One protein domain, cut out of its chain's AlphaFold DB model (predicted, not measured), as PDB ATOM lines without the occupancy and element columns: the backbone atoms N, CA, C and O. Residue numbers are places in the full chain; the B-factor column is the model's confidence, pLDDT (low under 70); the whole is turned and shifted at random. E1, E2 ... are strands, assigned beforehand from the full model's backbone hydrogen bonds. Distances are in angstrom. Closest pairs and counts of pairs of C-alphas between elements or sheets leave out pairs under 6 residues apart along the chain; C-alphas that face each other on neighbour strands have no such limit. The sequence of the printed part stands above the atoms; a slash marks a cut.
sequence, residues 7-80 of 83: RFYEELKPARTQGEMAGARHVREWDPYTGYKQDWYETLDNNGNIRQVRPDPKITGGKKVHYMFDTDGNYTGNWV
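Overview. This is residues 7 to 80 of the 83 residues of an uncharacterized protein of Firmicutes bacterium CAG_194_44_15 (UniProt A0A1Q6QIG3). Picture a single, twisted sheet of six antiparallel strands in a row, with no named helix over either face. The long hairpin E2 and E3 makes the longest axis, with the short strand E1 along one side of it and the shorter strands E4, E5 and E6 side by side on the other. The printed part has 74 residues with six named strands, E1 to E6 in chain order, which is also their order across the sheet; the class is all strand. It is only just compact, close to loose, with a radius of gyration of the C-alphas of 13.1 A, and elongated, spanning 40 by 25 by 23 A.

Along the chain. Start with the longest strand, E2, residues 21 to 30: find C-alpha 21 at (-54.826, -16.356, -22.862) and go 26.6 A to C-alpha 30. E3, residues 37 to 45, covers 25.6 A. On one side of E2, look for E1, residues 7 to 9, which begins at C-alpha 7 at (-48.407, -26.971, -40.816). Beyond E3 come E4, residues 50 to 55, with 13.2 A, then E5, residues 66 to 69, and E6, residues 75 to 79, which ends at C-alpha 79 at (-46.199, -29.743, -15.931).

Arrangement. The six strands form a meander, each the antiparallel neighbour of the one before. In the hairpin E2 and E3, directions differ by 162 degrees; look for N 25 and O 42 within hydrogen-bond range at 2.9 A, and N 29 and O 38 at 2.8 A. E1 and E2 form a hairpin at 144 degrees, with N 8 and O 28 at 2.8 A. Residues 13 to 14 also pair, antiparallel, with residues 23 to 24 of E2. Going the other way, E3 and E4 stand at 152 degrees, with N 43 and O 52 at 2.9 A. E4 and E5 stand at 157 degrees, with N 53 and O 67 at 2.9 A. E5 and E6, also at 157 degrees, have N 68 and O 77 at 2.8 A. E1 and E6 are the edge strands and are apart. From edge to edge the strands' lines turn by 115 degrees.

Size, cuts and confidence. The two C-alphas farthest apart, those of Gln 18 and Tyr 33, are 41.7 A from each other. Gln 18 lies in the long link from E1 to E2, of 11 residues; the links E3 to E4 and E5 to E6 are tight. The printed part has no cut, its mean pLDDT is 96.1, and no printed residue is under 70 in this predicted model.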
ATOM      1  N   ARG A   7     -47.615 -27.058 -42.048       95.69
ATOM      2  CA  ARG A   7     -48.407 -26.971 -40.816       95.69
ATOM      3  C   ARG A   7     -49.853 -26.624 -41.120       95.69
ATOM      4  O   ARG A   7     -50.127 -25.655 -41.821       95.69
ATOM      5  N   PHE A   8     -50.751 -27.402 -40.540       96.19
ATOM      6  CA  PHE A   8     -52.186 -27.183 -40.550       96.19
ATOM      7  C   PHE A   8     -52.611 -26.738 -39.157       96.19
ATOM      8  O   PHE A   8     -52.270 -27.387 -38.167       96.19
ATOM      9  N   TYR A   9     -53.356 -25.642 -39.098       97.19
ATOM     10  CA  TYR A   9     -53.856 -25.060 -37.861       97.19
ATOM     11  C   TYR A   9     -55.375 -25.170 -37.867       97.19
ATOM     12  O   TYR A   9     -56.018 -24.707 -38.808       97.19
ATOM     13  N   GLU A  10     -55.943 -25.778 -36.831       97.44
ATOM     14  CA  GLU A  10     -57.382 -25.677 -36.600       97.44
ATOM     15  C   GLU A  10     -57.755 -24.269 -36.121       97.44
ATOM     16  O   GLU A  10     -56.909 -23.496 -35.655       97.44
ATOM     17  N   GLU A  11     -59.047 -23.953 -36.215       97.12
ATOM     18  CA  GLU A  11     -59.597 -22.731 -35.641       97.12
ATOM     19  C   GLU A  11     -59.278 -22.627 -34.143       97.12
ATOM     20  O   GLU A  11     -59.276 -23.614 -33.396       97.12
ATOM     21  N   LEU A  12     -59.006 -21.398 -33.701       96.94
ATOM     22  CA  LEU A  12     -58.731 -21.112 -32.302       96.94
ATOM     23  C   LEU A  12     -59.999 -21.317 -31.475       96.94
ATOM     24  O   LEU A  12     -60.989 -20.612 -31.658       96.94
ATOM     25  N   LYS A  13     -59.953 -22.244 -30.515       97.69
ATOM     26  CA  LYS A  13     -61.012 -22.385 -29.515       97.69
ATOM     27  C   LYS A  13     -60.770 -21.346 -28.419       97.69
ATOM     28  O   LYS A  13     -59.746 -21.454 -27.735       97.69
ATOM     29  N   PRO A  14     -61.662 -20.358 -28.243       97.00
ATOM     30  CA  PRO A  14     -61.430 -19.260 -27.316       97.00
ATOM     31  C   PRO A  14     -61.376 -19.742 -25.863       97.00
ATOM     32  O   PRO A  14     -62.004 -20.740 -25.488       97.00
ATOM     33  N   ALA A  15     -60.622 -19.023 -25.035       95.38
ATOM     34  CA  ALA A  15     -60.594 -19.246 -23.598       95.38
ATOM     35  C   ALA A  15     -61.991 -19.017 -22.991       95.38
ATOM     36  O   ALA A  15     -62.716 -18.102 -23.375       95.38
ATOM     37  N   ARG A  16     -62.378 -19.858 -22.024       94.38
ATOM     38  CA  ARG A  16     -63.697 -19.766 -21.363       94.38
ATOM     39  C   ARG A  16     -63.802 -18.597 -20.388       94.38
ATOM     40  O   ARG A  16     -64.902 -18.161 -20.072       94.38
ATOM     41  N   THR A  17     -62.669 -18.147 -19.871       92.31
ATOM     42  CA  THR A  17     -62.559 -17.078 -18.881       92.31
ATOM     43  C   THR A  17     -61.700 -15.971 -19.458       92.31
ATOM     44  O   THR A  17     -60.668 -16.256 -20.067       92.31
ATOM     45  N   GLN A  18     -62.096 -14.722 -19.227       91.00
ATOM     46  CA  GLN A  18     -61.275 -13.576 -19.592       91.00
ATOM     47  C   GLN A  18     -59.936 -13.633 -18.846       91.00
ATOM     48  O   GLN A  18     -59.890 -13.900 -17.646       91.00
ATOM     49  N   GLY A  19     -58.852 -13.380 -19.569       94.00
ATOM     50  CA  GLY A  19     -57.506 -13.386 -19.024       94.00
ATOM     51  C   GLY A  19     -56.468 -13.149 -20.110       94.00
ATOM     52  O   GLY A  19     -56.786 -12.719 -21.218       94.00
ATOM     53  N   GLU A  20     -55.218 -13.448 -19.776       94.38
ATOM     54  CA  GLU A  20     -54.077 -13.267 -20.676       94.38
ATOM     55  C   GLU A  20     -54.159 -14.168 -21.924       94.38
ATOM     56  O   GLU A  20     -53.736 -13.772 -23.009       94.38
ATOM     57  N   MET A  21     -54.728 -15.371 -21.781       97.12
ATOM     58  CA  MET A  21     -54.826 -16.356 -22.862       97.12
ATOM     59  C   MET A  21     -56.035 -16.084 -23.761       97.12
ATOM     60  O   MET A  21     -57.160 -15.995 -23.273       97.12
ATOM     61  N   ALA A  22     -55.817 -16.053 -25.076       97.50
ATOM     62  CA  ALA A  22     -56.883 -15.946 -26.070       97.50
ATOM     63  C   ALA A  22     -57.611 -17.277 -26.272       97.50
ATOM     64  O   ALA A  22     -58.823 -17.313 -26.479       97.50
ATOM     65  N   GLY A  23     -56.882 -18.391 -26.216       97.62
ATOM     66  CA  GLY A  23     -57.456 -19.705 -26.467       97.62
ATOM     67  C   GLY A  23     -56.423 -20.754 -26.836       97.62
ATOM     68  O   GLY A  23     -55.219 -20.541 -26.709       97.62
ATOM     69  N   ALA A  24     -56.904 -21.903 -27.299       97.56
ATOM     70  CA  ALA A  24     -56.059 -23.005 -27.731       97.56
ATOM     71  C   ALA A  24     -56.518 -23.576 -29.070       97.56
ATOM     72  O   ALA A  24     -57.712 -23.614 -29.369       97.56
ATOM     73  N   ARG A  25     -55.570 -24.070 -29.864       98.06
ATOM     74  CA  ARG A  25     -55.843 -24.753 -31.131       98.06
ATOM     75  C   ARG A  25     -55.041 -26.035 -31.249       98.06
ATOM     76  O   ARG A  25     -54.018 -26.213 -30.589       98.06
ATOM     77  N   HIS A  26     -55.539 -26.930 -32.086       98.06
ATOM     78  CA  HIS A  26     -54.812 -28.115 -32.507       98.06
ATOM     79  C   HIS A  26     -53.962 -27.779 -33.735       98.06
ATOM     80  O   HIS A  26     -54.389 -27.014 -34.608       98.06
ATOM     81  N   VAL A  27     -52.762 -28.344 -33.790       98.19
ATOM     82  CA  VAL A  27     -51.822 -28.156 -34.890       98.19
ATOM     83  C   VAL A  27     -51.289 -29.505 -35.328       98.19
ATOM     84  O   VAL A  27     -50.899 -30.329 -34.500       98.19
ATOM     85  N   ARG A  28     -51.231 -29.688 -36.645       96.94
ATOM     86  CA  ARG A  28     -50.574 -30.819 -37.291       96.94
ATOM     87  C   ARG A  28     -49.433 -30.327 -38.161       96.94
ATOM     88  O   ARG A  28     -49.650 -29.539 -39.076       96.94
ATOM     89  N   GLU A  29     -48.240 -30.856 -37.944       95.88
ATOM     90  CA  GLU A  29     -47.122 -30.756 -38.876       95.88
ATOM     91  C   GLU A  29     -47.022 -32.043 -39.691       95.88
ATOM     92  O   GLU A  29     -47.068 -33.145 -39.145       95.88
ATOM     93  N   TRP A  30     -46.882 -31.899 -41.002       95.44
ATOM     94  CA  TRP A  30     -46.656 -32.990 -41.934       95.44
ATOM     95  C   TRP A  30     -45.351 -32.760 -42.693       95.44
ATOM     96  O   TRP A  30     -45.129 -31.694 -43.270       95.44
ATOM     97  N   ASP A  31     -44.497 -33.776 -42.688       94.56
ATOM     98  CA  ASP A  31     -43.315 -33.857 -43.533       94.56
ATOM     99  C   ASP A  31     -43.675 -34.621 -44.823       94.56
ATOM    100  O   ASP A  31     -43.935 -35.830 -44.765       94.56
ATOM    101  N   PRO A  32     -43.710 -33.947 -45.986       92.69
ATOM    102  CA  PRO A  32     -44.089 -34.586 -47.240       92.69
ATOM    103  C   PRO A  32     -43.036 -35.567 -47.767       92.69
ATOM    104  O   PRO A  32     -43.383 -36.442 -48.556       92.69
ATOM    105  N   TYR A  33     -41.776 -35.456 -47.338       92.94
ATOM    106  CA  TYR A  33     -40.686 -36.305 -47.823       92.94
ATOM    107  C   TYR A  33     -40.640 -37.649 -47.100       92.94
ATOM    108  O   TYR A  33     -40.340 -38.671 -47.710       92.94
ATOM    109  N   THR A  34     -40.947 -37.656 -45.801       93.75
ATOM    110  CA  THR A  34     -40.923 -38.873 -44.967       93.75
ATOM    111  C   THR A  34     -42.313 -39.433 -44.679       93.75
ATOM    112  O   THR A  34     -42.446 -40.562 -44.212       93.75
ATOM    113  N   GLY A  35     -43.366 -38.648 -44.916       92.56
ATOM    114  CA  GLY A  35     -44.730 -38.978 -44.509       92.56
ATOM    115  C   GLY A  35     -44.985 -38.801 -43.008       92.56
ATOM    116  O   GLY A  35     -46.109 -39.049 -42.559       92.56
ATOM    117  N   TYR A  36     -43.982 -38.368 -42.234       93.44
ATOM    118  CA  TYR A  36     -44.094 -38.182 -40.793       93.44
ATOM    119  C   TYR A  36     -45.133 -37.111 -40.450       93.44
ATOM    120  O   TYR A  36     -45.213 -36.063 -41.094       93.44
ATOM    121  N   LYS A  37     -45.932 -37.379 -39.417       94.19
ATOM    122  CA  LYS A  37     -46.961 -36.466 -38.917       94.19
ATOM    123  C   LYS A  37     -46.778 -36.280 -37.422       94.19
ATOM    124  O   LYS A  37     -46.638 -37.261 -36.694       94.19
ATOM    125  N   GLN A  38     -46.822 -35.030 -36.984       95.19
ATOM    126  CA  GLN A  38     -46.797 -34.659 -35.579       95.19
ATOM    127  C   GLN A  38     -48.006 -33.805 -35.257       95.19
ATOM    128  O   GLN A  38     -48.254 -32.807 -35.924       95.19
ATOM    129  N   ASP A  39     -48.697 -34.167 -34.188       96.81
ATOM    130  CA  ASP A  39     -49.810 -33.404 -33.649       96.81
ATOM    131  C   ASP A  39     -49.425 -32.799 -32.290       96.81
ATOM    132  O   ASP A  39     -48.680 -33.407 -31.504       96.81
ATOM    133  N   TRP A  40     -49.917 -31.593 -32.014       97.94
ATOM    134  CA  TRP A  40     -49.868 -30.958 -30.698       97.94
ATOM    135  C   TRP A  40     -51.038 -29.993 -30.511       97.94
ATOM    136  O   TRP A  40     -51.727 -29.610 -31.453       97.94
ATOM    137  N   TYR A  41     -51.267 -29.594 -29.265       97.88
ATOM    138  CA  TYR A  41     -52.083 -28.427 -28.946       97.88
ATOM    139  C   TYR A  41     -51.183 -27.270 -28.551       97.88
ATOM    140  O   TYR A  41     -50.191 -27.475 -27.850       97.88
ATOM    141  N   GLU A  42     -51.556 -26.062 -28.946       98.12
ATOM    142  CA  GLU A  42     -50.909 -24.839 -28.483       98.12
ATOM    143  C   GLU A  42     -51.936 -23.860 -27.924       98.12
ATOM    144  O   GLU A  42     -53.055 -23.750 -28.433       98.12
ATOM    145  N   THR A  43     -51.557 -23.177 -26.850       98.00
ATOM    146  CA  THR A  43     -52.325 -22.082 -26.251       98.00
ATOM    147  C   THR A  43     -51.650 -20.776 -26.611       98.00
ATOM    148  O   THR A  43     -50.436 -20.653 -26.435       98.00
ATOM    149  N   LEU A  44     -52.438 -19.820 -27.098       98.06
ATOM    150  CA  LEU A  44     -51.961 -18.501 -27.487       98.06
ATOM    151  C   LEU A  44     -52.493 -17.428 -26.538       98.06
ATOM    152  O   LEU A  44     -53.622 -17.532 -26.048       98.06
ATOM    153  N   ASP A  45     -51.688 -16.396 -26.296       97.50
ATOM    154  CA  ASP A  45     -52.163 -15.157 -25.679       97.50
ATOM    155  C   ASP A  45     -52.908 -14.261 -26.682       97.50
ATOM    156  O   ASP A  45     -53.003 -14.567 -27.873       97.50
ATOM    157  N   ASN A  46     -53.473 -13.155 -26.194       96.50
ATOM    158  CA  ASN A  46     -54.191 -12.178 -27.026       96.50
ATOM    159  C   ASN A  46     -53.318 -11.497 -28.096       96.50
ATOM    160  O   ASN A  46     -53.863 -10.935 -29.043       96.50
ATOM    161  N   ASN A  47     -51.990 -11.585 -27.983       96.25
ATOM    162  CA  ASN A  47     -51.047 -11.078 -28.978       96.25
ATOM    163  C   ASN A  47     -50.637 -12.159 -29.994       96.25
ATOM    164  O   ASN A  47     -49.892 -11.875 -30.929       96.25
ATOM    165  N   GLY A  48     -51.124 -13.394 -29.834       95.50
ATOM    166  CA  GLY A  48     -50.784 -14.523 -30.693       95.50
ATOM    167  C   GLY A  48     -49.455 -15.195 -30.348       95.50
ATOM    168  O   GLY A  48     -48.979 -16.008 -31.142       95.50
ATOM    169  N   ASN A  49     -48.855 -14.912 -29.186       97.62
ATOM    170  CA  ASN A  49     -47.665 -15.635 -28.740       97.62
ATOM    171  C   ASN A  49     -48.065 -16.997 -28.179       97.62
ATOM    172  O   ASN A  49     -49.070 -17.123 -27.479       97.62
ATOM    173  N   ILE A  50     -47.258 -18.023 -28.442       97.81
ATOM    174  CA  ILE A  50     -47.464 -19.356 -27.871       97.81
ATOM    175  C   ILE A  50     -47.017 -19.340 -26.412       97.81
ATOM    176  O   ILE A  50     -45.862 -19.060 -26.117       97.81
ATOM    177  N   ARG A  51     -47.924 -19.699 -25.505       98.06
ATOM    178  CA  ARG A  51     -47.682 -19.725 -24.051       98.06
ATOM    179  C   ARG A  51     -47.677 -21.126 -23.472       98.06
ATOM    180  O   ARG A  51     -47.158 -21.354 -22.380       98.06
ATOM    181  N   GLN A  52     -48.215 -22.082 -24.223       98.00
ATOM    182  CA  GLN A  52     -48.139 -23.494 -23.892       98.00
ATOM    183  C   GLN A  52     -48.115 -24.348 -25.155       98.00
ATOM    184  O   GLN A  52     -48.860 -24.076 -26.094       98.00
ATOM    185  N   VAL A  53     -47.332 -25.425 -25.136       98.12
ATOM    186  CA  VAL A  53     -47.383 -26.507 -26.127       98.12
ATOM    187  C   VAL A  53     -47.599 -27.828 -25.408       98.12
ATOM    188  O   VAL A  53     -46.868 -28.175 -24.480       98.12
ATOM    189  N   ARG A  54     -48.591 -28.595 -25.857       97.31
ATOM    190  CA  ARG A  54     -48.862 -29.956 -25.396       97.31
ATOM    191  C   ARG A  54     -48.743 -30.925 -26.571       97.31
ATOM    192  O   ARG A  54     -49.710 -31.066 -27.329       97.31
ATOM    193  N   PRO A  55     -47.603 -31.607 -26.728       97.44
ATOM    194  CA  PRO A  55     -47.447 -32.590 -27.785       97.44
ATOM    195  C   PRO A  55     -48.377 -33.796 -27.621       97.44
ATOM    196  O   PRO A  55     -48.946 -34.029 -26.546       97.44
ATOM    197  N   ASP A  56     -48.542 -34.574 -28.692       95.81
ATOM    198  CA  ASP A  56     -49.215 -35.869 -28.608       95.81
ATOM    199  C   ASP A  56     -48.513 -36.769 -27.566       95.81
ATOM    200  O   ASP A  56     -47.289 -36.919 -27.611       95.81
ATOM    201  N   PRO A  57     -49.253 -37.409 -26.637       94.69
ATOM    202  CA  PRO A  57     -48.672 -38.294 -25.633       94.69
ATOM    203  C   PRO A  57     -47.745 -39.386 -26.184       94.69
ATOM    204  O   PRO A  57     -46.859 -39.847 -25.466       94.69
ATOM    205  N   LYS A  58     -47.914 -39.808 -27.444       93.69
ATOM    206  CA  LYS A  58     -47.039 -40.789 -28.106       93.69
ATOM    207  C   LYS A  58     -45.577 -40.349 -28.141       93.69
ATOM    208  O   LYS A  58     -44.708 -41.212 -28.082       93.69
ATOM    209  N   ILE A  59     -45.298 -39.044 -28.189       91.75
ATOM    210  CA  ILE A  59     -43.919 -38.533 -28.198       91.75
ATOM    211  C   ILE A  59     -43.368 -38.219 -26.804       91.75
ATOM    212  O   ILE A  59     -42.168 -38.038 -26.636       91.75
ATOM    213  N   THR A  60     -44.226 -38.193 -25.789       92.25
ATOM    214  CA  THR A  60     -43.872 -37.885 -24.394       92.25
ATOM    215  C   THR A  60     -44.044 -39.103 -23.477       92.25
ATOM    216  O   THR A  60     -44.339 -38.972 -22.287       92.25
ATOM    217  N   GLY A  61     -43.893 -40.318 -24.019       92.19
ATOM    218  CA  GLY A  61     -43.944 -41.563 -23.242       92.19
ATOM    219  C   GLY A  61     -45.308 -41.842 -22.602       92.19
ATOM    220  O   GLY A  61     -45.385 -42.331 -21.478       92.19
ATOM    221  N   GLY A  62     -46.395 -41.470 -23.280       93.12
ATOM    222  CA  GLY A  62     -47.772 -41.653 -22.818       93.12
ATOM    223  C   GLY A  62     -48.262 -40.595 -21.823       93.12
ATOM    224  O   GLY A  62     -49.357 -40.737 -21.275       93.12
ATOM    225  N   LYS A  63     -47.490 -39.527 -21.578       93.31
ATOM    226  CA  LYS A  63     -47.833 -38.473 -20.610       93.31
ATOM    227  C   LYS A  63     -48.332 -37.211 -21.305       93.31
ATOM    228  O   LYS A  63     -47.745 -36.758 -22.276       93.31
ATOM    229  N   LYS A  64     -49.378 -36.580 -20.775       94.00
ATOM    230  CA  LYS A  64     -49.857 -35.277 -21.265       94.00
ATOM    231  C   LYS A  64     -48.965 -34.161 -20.713       94.00
ATOM    232  O   LYS A  64     -49.348 -33.496 -19.767       94.00
ATOM    233  N   VAL A  65     -47.753 -34.016 -21.238       97.12
ATOM    234  CA  VAL A  65     -46.821 -32.968 -20.788       97.12
ATOM    235  C   VAL A  65     -47.201 -31.639 -21.433       97.12
ATOM    236  O   VAL A  65     -47.434 -31.582 -22.640       97.12
ATOM    237  N   HIS A  66     -47.250 -30.583 -20.630       97.50
ATOM    238  CA  HIS A  66     -47.514 -29.216 -21.057       97.50
ATOM    239  C   HIS A  66     -46.248 -28.387 -20.844       97.50
ATOM    240  O   HIS A  66     -45.849 -28.155 -19.705       97.50
ATOM    241  N   TYR A  67     -45.609 -27.964 -21.929       98.06
ATOM    242  CA  TYR A  67     -44.450 -27.072 -21.909       98.06
ATOM    243  C   TYR A  67     -44.934 -25.626 -21.911       98.06
ATOM    244  O   TYR A  67     -45.821 -25.297 -22.694       98.06
ATOM    245  N   MET A  68     -44.374 -24.791 -21.043       98.31
ATOM    246  CA  MET A  68     -44.792 -23.412 -20.809       98.31
ATOM    247  C   MET A  68     -43.753 -22.427 -21.334       98.31
ATOM    248  O   MET A  68     -42.549 -22.693 -21.262       98.31
ATOM    249  N   PHE A  69     -44.238 -21.288 -21.824       98.25
ATOM    250  CA  PHE A  69     -43.413 -20.222 -22.378       98.25
ATOM    251  C   PHE A  69     -43.864 -18.851 -21.858       98.25
ATOM    252  O   PHE A  69     -45.055 -18.636 -21.595       98.25
ATOM    253  N   ASP A  70     -42.915 -17.936 -21.672       97.19
ATOM    254  CA  ASP A  70     -43.211 -16.528 -21.383       97.19
ATOM    255  C   ASP A  70     -43.635 -15.757 -22.651       97.19
ATOM    256  O   ASP A  70     -43.790 -16.335 -23.729       97.19
ATOM    257  N   THR A  71     -43.887 -14.452 -22.513       95.81
ATOM    258  CA  THR A  71     -44.296 -13.569 -23.621       95.81
ATOM    259  C   THR A  71     -43.243 -13.435 -24.714       95.81
ATOM    260  O   THR A  71     -43.594 -13.141 -25.852       95.81
ATOM    261  N   ASP A  72     -41.976 -13.666 -24.375       96.00
ATOM    262  CA  ASP A  72     -40.844 -13.546 -25.292       96.00
ATOM    263  C   ASP A  72     -40.527 -14.894 -25.967       96.00
ATOM    264  O   ASP A  72     -39.635 -14.991 -26.810       96.00
ATOM    265  N   GLY A  73     -41.278 -15.946 -25.619       94.62
ATOM    266  CA  GLY A  73     -41.116 -17.297 -26.140       94.62
ATOM    267  C   GLY A  73     -40.043 -18.118 -25.424       94.62
ATOM    268  O   GLY A  73     -39.692 -19.201 -25.904       94.62
ATOM    269  N   ASN A  74     -39.523 -17.660 -24.281       97.88
ATOM    270  CA  ASN A  74     -38.565 -18.437 -23.500       97.88
ATOM    271  C   ASN A  74     -39.280 -19.551 -22.740       97.88
ATOM    272  O   ASN A  74     -40.354 -19.364 -22.170       97.88
ATOM    273  N   TYR A  75     -38.652 -20.723 -22.698       97.81
ATOM    274  CA  TYR A  75     -39.150 -21.861 -21.939       97.81
ATOM    275  C   TYR A  75     -39.094 -21.590 -20.429       97.81
ATOM    276  O   TYR A  75     -38.020 -21.335 -19.886       97.81
ATOM    277  N   THR A  76     -40.231 -21.707 -19.740       98.00
ATOM    278  CA  THR A  76     -40.340 -21.432 -18.294       98.00
ATOM    279  C   THR A  76     -40.556 -22.678 -17.441       98.00
ATOM    280  O   THR A  76     -40.490 -22.610 -16.216       98.00
ATOM    281  N   GLY A  77     -40.795 -23.834 -18.061       97.88
ATOM    282  CA  GLY A  77     -40.994 -25.093 -17.349       97.88
ATOM    283  C   GLY A  77     -42.043 -25.984 -17.997       97.88
ATOM    284  O   GLY A  77     -42.583 -25.693 -19.062       97.88
ATOM    285  N   ASN A  78     -42.320 -27.122 -17.371       97.25
ATOM    286  CA  ASN A  78     -43.377 -28.021 -17.815       97.25
ATOM    287  C   ASN A  78     -44.155 -28.589 -16.632       97.25
ATOM    288  O   ASN A  78     -43.648 -28.648 -15.514       97.25
ATOM    289  N   TRP A  79     -45.376 -29.035 -16.902       96.75
ATOM    290  CA  TRP A  79     -46.199 -29.743 -15.931       96.75
ATOM    291  C   TRP A  79     -46.943 -30.911 -16.584       96.75
ATOM    292  O   TRP A  79     -47.148 -30.958 -17.800       96.75
ATOM    293  N   VAL A  80     -47.338 -31.877 -15.756       94.88
ATOM    294  CA  VAL A  80     -48.171 -33.021 -16.143       94.88
ATOM    295  C   VAL A  80     -49.409 -32.998 -15.244       94.88
ATOM    296  O   VAL A  80     -49.243 -32.908 -14.029       94.88
TER     297      VAL A  80